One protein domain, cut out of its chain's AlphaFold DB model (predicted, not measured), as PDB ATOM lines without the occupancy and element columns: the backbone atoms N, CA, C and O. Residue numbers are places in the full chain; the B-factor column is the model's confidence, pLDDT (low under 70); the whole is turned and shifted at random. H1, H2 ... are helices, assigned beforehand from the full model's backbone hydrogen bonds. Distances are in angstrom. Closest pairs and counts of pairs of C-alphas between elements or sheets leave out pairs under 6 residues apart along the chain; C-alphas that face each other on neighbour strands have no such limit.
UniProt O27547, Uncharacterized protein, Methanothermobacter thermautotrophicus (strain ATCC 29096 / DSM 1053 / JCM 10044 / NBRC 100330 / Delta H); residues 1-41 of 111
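This is residues 1 to 41 of the 111 residues of an uncharacterized protein of Methanothermobacter thermautotrophicus (strain ATCC 29096 / DSM 1053 / JCM 10044 / NBRC 100330 / Delta H) (UniProt O27547). One straight helix, H2, forms one side of a flat model, and a single short helical turn, H1, lies well away from it on the opposite side. A long winding link, residues 6 to 23, joins them and passes through the middle between the two. The printed part has 41 residues with two named helices, H1 then H2, and no named strand. The class is all helix, though under half of the residues, 18 of 41, are in named elements. The whole is only just loose, close to compact, with a radius of gyration of the C-alphas of 11.1 A and spans of 26 by 25 by 10 A.

H2, residues 24 to 37, and H1, residues 2 to 5, are apart. In H2 every O i to N i+4 pair is within hydrogen-bond range. H1 is too short for such a pair, and its one O i to N i+3 pair is not within range.

H2 measures 20.1 A from C-alpha 24 at (24.011, 35.675, 211.003) to C-alpha 37 at (30.761, 16.785, 210.698). H1 begins at C-alpha 2 at (17.075, 29.494, 225.882).

The C-alphas farthest apart are those of Arg 5 and Thr 41, at 29.5 A. The printed part has no cut, and the link from H1 to H2, 18 residues, is long. The mean pLDDT of the printed part is 93.8, and no printed residue is under 70.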
ATOM      1  N   MET A   1      20.409  27.661 229.058       73.81
ATOM      2  CA  MET A   1      20.322  28.532 227.864       73.81
ATOM      3  C   MET A   1      18.858  28.546 227.356       73.81
ATOM      4  O   MET A   1      17.991  27.994 228.034       73.81
ATOM      5  N   LYS A   2      18.494  29.300 226.296       89.38
ATOM      6  CA  LYS A   2      17.075  29.494 225.882       89.38
ATOM      7  C   LYS A   2      16.350  28.175 225.558       89.38
ATOM      8  O   LYS A   2      15.164  28.058 225.848       89.38
ATOM      9  N   LEU A   3      17.060  27.198 224.993       92.88
ATOM     10  CA  LEU A   3      16.499  25.906 224.588       92.88
ATOM     11  C   LEU A   3      16.153  25.020 225.790       92.88
ATOM     12  O   LEU A   3      15.119  24.360 225.784       92.88
ATOM     13  N   GLU A   4      16.978  25.041 226.839       92.81
ATOM     14  CA  GLU A   4      16.736  24.296 228.078       92.81
ATOM     15  C   GLU A   4      15.536  24.866 228.823       92.81
ATOM     16  O   GLU A   4      14.678  24.114 229.271       92.81
ATOM     17  N   ARG A   5      15.417  26.200 228.883       95.19
ATOM     18  CA  ARG A   5      14.248  26.855 229.486       95.19
ATOM     19  C   ARG A   5      12.947  26.506 228.757       95.19
ATOM     20  O   ARG A   5      11.904  26.435 229.394       95.19
ATOM     21  N   ALA A   6      13.007  26.312 227.441       95.00
ATOM     22  CA  ALA A   6      11.867  25.894 226.632       95.00
ATOM     23  C   ALA A   6      11.631  24.369 226.645       95.00
ATOM     24  O   ALA A   6      10.656  23.913 226.060       95.00
ATOM     25  N   GLY A   7      12.505  23.577 227.279       96.31
ATOM     26  CA  GLY A   7      12.379  22.116 227.339       96.31
ATOM     27  C   GLY A   7      12.638  21.396 226.011       96.31
ATOM     28  O   GLY A   7      12.310  20.222 225.888       96.31
ATOM     29  N   ILE A   8      13.228  22.071 225.019       95.25
ATOM     30  CA  ILE A   8      13.415  21.525 223.661       95.25
ATOM     31  C   ILE A   8      14.867  21.180 223.327       95.25
ATOM     32  O   ILE A   8      15.147  20.718 222.226       95.25
ATOM     33  N   ALA A   9      15.804  21.394 224.254       93.50
ATOM     34  CA  ALA A   9      17.224  21.127 224.012       93.50
ATOM     35  C   ALA A   9      17.494  19.678 223.560       93.50
ATOM     36  O   ALA A   9      18.357  19.460 222.718       93.50
ATOM     37  N   GLY A  10      16.712  18.705 224.047       95.12
ATOM     38  CA  GLY A  10      16.851  17.289 223.689       95.12
ATOM     39  C   GLY A  10      16.529  16.943 222.230       95.12
ATOM     40  O   GLY A  10      16.898  15.863 221.780       95.12
ATOM     41  N   TYR A  11      15.885  17.841 221.473       94.06
ATOM     42  CA  TYR A  11      15.629  17.640 220.040       94.06
ATOM     43  C   TYR A  11      16.830  18.000 219.153       94.06
ATOM     44  O   TYR A  11      16.810  17.714 217.958       94.06
ATOM     45  N   PHE A  12      17.870  18.629 219.709       93.19
ATOM     46  CA  PHE A  12      19.018  19.117 218.951       93.19
ATOM     47  C   PHE A  12      20.303  18.427 219.411       93.19
ATOM     48  O   PHE A  12      20.750  18.609 220.539       93.19
ATOM     49  N   SER A  13      20.947  17.677 218.514       91.94
ATOM     50  CA  SER A  13      22.252  17.051 218.791       91.94
ATOM     51  C   SER A  13      23.434  18.017 218.616       91.94
ATOM     52  O   SER A  13      24.537  17.737 219.075       91.94
ATOM     53  N   PHE A  14      23.218  19.146 217.934       93.56
ATOM     54  CA  PHE A  14      24.202  20.201 217.676       93.56
ATOM     55  C   PHE A  14      23.489  21.526 217.355       93.56
ATOM     56  O   PHE A  14      22.273  21.558 217.171       93.56
ATOM     57  N   GLY A  15      24.245  22.622 217.241       91.00
ATOM     58  CA  GLY A  15      23.712  23.905 216.780       91.00
ATOM     59  C   GLY A  15      24.789  24.956 216.522       91.00
ATOM     60  O   GLY A  15      25.967  24.743 216.824       91.00
ATOM     61  N   GLY A  16      24.374  26.086 215.948       92.62
ATOM     62  CA  GLY A  16      25.112  27.351 215.952       92.62
ATOM     63  C   GLY A  16      24.434  28.329 216.909       92.62
ATOM     64  O   GLY A  16      23.206  28.409 216.953       92.62
ATOM     65  N   PHE A  17      25.222  29.053 217.694       92.12
ATOM     66  CA  PHE A  17      24.742  29.913 218.771       92.12
ATOM     67  C   PHE A  17      25.211  31.351 218.560       92.12
ATOM     68  O   PHE A  17      26.240  31.592 217.940       92.12
ATOM     69  N   GLY A  18      24.493  32.329 219.122       90.69
ATOM     70  CA  GLY A  18      24.883  33.746 219.030       90.69
ATOM     71  C   GLY A  18      26.274  34.051 219.605       90.69
ATOM     72  O   GLY A  18      26.884  35.047 219.236       90.69
ATOM     73  N   SER A  19      26.796  33.182 220.475       92.56
ATOM     74  CA  SER A  19      28.171  33.245 220.979       92.56
ATOM     75  C   SER A  19      29.229  32.841 219.948       92.56
ATOM     76  O   SER A  19      30.394  33.163 220.139       92.56
ATOM     77  N   ASP A  20      28.853  32.130 218.880       94.00
ATOM     78  CA  ASP A  20      29.776  31.745 217.808       94.00
ATOM     79  C   ASP A  20      30.090  32.930 216.881       94.00
ATOM     80  O   ASP A  20      31.211  33.052 216.391       94.00
ATOM     81  N   SER A  21      29.104  33.794 216.613       94.88
ATOM     82  CA  SER A  21      29.283  35.019 215.829       94.88
ATOM     83  C   SER A  21      28.060  35.943 215.929       94.88
ATOM     84  O   SER A  21      26.931  35.445 215.911       94.88
ATOM     85  N   PRO A  22      28.245  37.280 215.953       93.12
ATOM     86  CA  PRO A  22      27.147  38.229 215.763       93.12
ATOM     87  C   PRO A  22      26.665  38.300 214.303       93.12
ATOM     88  O   PRO A  22      25.550  38.757 214.051       93.12
ATOM     89  N   ASP A  23      27.478  37.855 213.339       95.06
ATOM     90  CA  ASP A  23      27.087  37.780 211.932       95.06
ATOM     91  C   ASP A  23      26.228  36.530 211.699       95.06
ATOM     92  O   ASP A  23      26.673  35.393 211.881       95.06
ATOM     93  N   ARG A  24      24.980  36.745 211.270       93.75
ATOM     94  CA  ARG A  24      24.011  35.675 211.003       93.75
ATOM     95  C   ARG A  24      24.474  34.726 209.904       93.75
ATOM     96  O   ARG A  24      24.235  33.531 210.033       93.75
ATOM     97  N   ASN A  25      25.158  35.224 208.876       95.81
ATOM     98  CA  ASN A  25      25.681  34.381 207.804       95.81
ATOM     99  C   ASN A  25      26.755  33.445 208.360       95.81
ATOM    100  O   ASN A  25      26.694  32.231 208.160       95.81
ATOM    101  N   LYS A  26      27.678  33.998 209.157       96.69
ATOM    102  CA  LYS A  26      28.751  33.215 209.768       96.69
ATOM    103  C   LYS A  26      28.232  32.196 210.777       96.69
ATOM    104  O   LYS A  26      28.701  31.060 210.801       96.69
ATOM    105  N   LEU A  27      27.253  32.584 211.593       96.44
ATOM    106  CA  LEU A  27      26.587  31.687 212.538       96.44
ATOM    107  C   LEU A  27      25.938  30.504 211.809       96.44
ATOM    108  O   LEU A  27      26.139  29.355 212.210       96.44
ATOM    109  N   THR A  28      25.197  30.765 210.729       96.44
ATOM    110  CA  THR A  28      24.536  29.712 209.946       96.44
ATOM    111  C   THR A  28      25.557  28.803 209.255       96.44
ATOM    112  O   THR A  28      25.411  27.582 209.312       96.44
ATOM    113  N   GLU A  29      26.645  29.351 208.702       96.88
ATOM    114  CA  GLU A  29      27.752  28.564 208.135       96.88
ATOM    115  C   GLU A  29      28.350  27.599 209.177       96.88
ATOM    116  O   GLU A  29      28.588  26.421 208.899       96.88
ATOM    117  N   ILE A  30      28.560  28.073 210.412       97.50
ATOM    118  CA  ILE A  30      29.064  27.249 211.518       97.50
ATOM    119  C   ILE A  30      28.078  26.125 211.860       97.50
ATOM    120  O   ILE A  30      28.514  24.984 212.042       97.50
ATOM    121  N   ALA A  31      26.777  26.419 211.923       96.44
ATOM    122  CA  ALA A  31      25.747  25.416 212.184       96.44
ATOM    123  C   ALA A  31      25.755  24.313 211.112       96.44
ATOM    124  O   ALA A  31      25.856  23.135 211.455       96.44
ATOM    125  N   VAL A  32      25.753  24.685 209.826       96.38
ATOM    126  CA  VAL A  32      25.805  23.729 208.705       96.38
ATOM    127  C   VAL A  32      27.077  22.887 208.765       96.38
ATOM    128  O   VAL A  32      27.010  21.659 208.728       96.38
ATOM    129  N   ARG A  33      28.248  23.511 208.963       96.25
ATOM    130  CA  ARG A  33      29.522  22.784 209.094       96.25
ATOM    131  C   ARG A  33      29.518  21.785 210.248       96.25
ATOM    132  O   ARG A  33      30.086  20.704 210.110       96.25
ATOM    133  N   ARG A  34      28.916  22.130 211.391       97.12
ATOM    134  CA  ARG A  34      28.778  21.206 212.531       97.12
ATOM    135  C   ARG A  34      27.859  20.032 212.186       97.12
ATOM    136  O   ARG A  34      28.217  18.906 212.510       97.12
ATOM    137  N   GLY A  35      26.758  20.276 211.474       95.62
ATOM    138  CA  GLY A  35      25.865  19.221 210.984       95.62
ATOM    139  C   GLY A  35      26.570  18.241 210.050       95.62
ATOM    140  O   GLY A  35      26.514  17.032 210.261       95.62
ATOM    141  N   LEU A  36      27.317  18.755 209.069       94.88
ATOM    142  CA  LEU A  36      28.085  17.919 208.139       94.88
ATOM    143  C   LEU A  36      29.115  17.038 208.865       94.88
ATOM    144  O   LEU A  36      29.276  15.869 208.527       94.88
ATOM    145  N   ARG A  37      29.780  17.558 209.907       96.50
ATOM    146  CA  ARG A  37      30.761  16.785 210.698       96.50
ATOM    147  C   ARG A  37      30.155  15.610 211.457       96.50
ATOM    148  O   ARG A  37      30.882  14.667 211.747       96.50
ATOM    149  N   ILE A  38      28.868  15.670 211.792       95.19
ATOM    150  CA  ILE A  38      28.166  14.570 212.464       95.19
ATOM    151  C   ILE A  38      27.385  13.682 211.483       95.19
ATOM    152  O   ILE A  38      26.599  12.845 211.912       95.19
ATOM    153  N   GLY A  39      27.598  13.861 210.174       93.94
ATOM    154  CA  GLY A  39      27.021  13.008 209.135       93.94
ATOM    155  C   GLY A  39      25.702  13.498 208.538       93.94
ATOM    156  O   GLY A  39      25.017  12.709 207.891       93.94
ATOM    157  N   ALA A  40      25.323  14.771 208.717       91.69
ATOM    158  CA  ALA A  40      24.195  15.328 207.970       91.69
ATOM    159  C   ALA A  40      24.479  15.274 206.459       91.69
ATOM    160  O   ALA A  40      25.570  15.624 206.007       91.69
ATOM    161  N   THR A  41      23.489  14.847 205.679       88.62
ATOM    162  CA  THR A  41      23.560  14.739 204.216       88.62
ATOM    163  C   THR A  41      22.276  15.274 203.583       88.62
ATOM    164  O   THR A  41      21.273  15.471 204.270       88.62
TER     165      THR A  41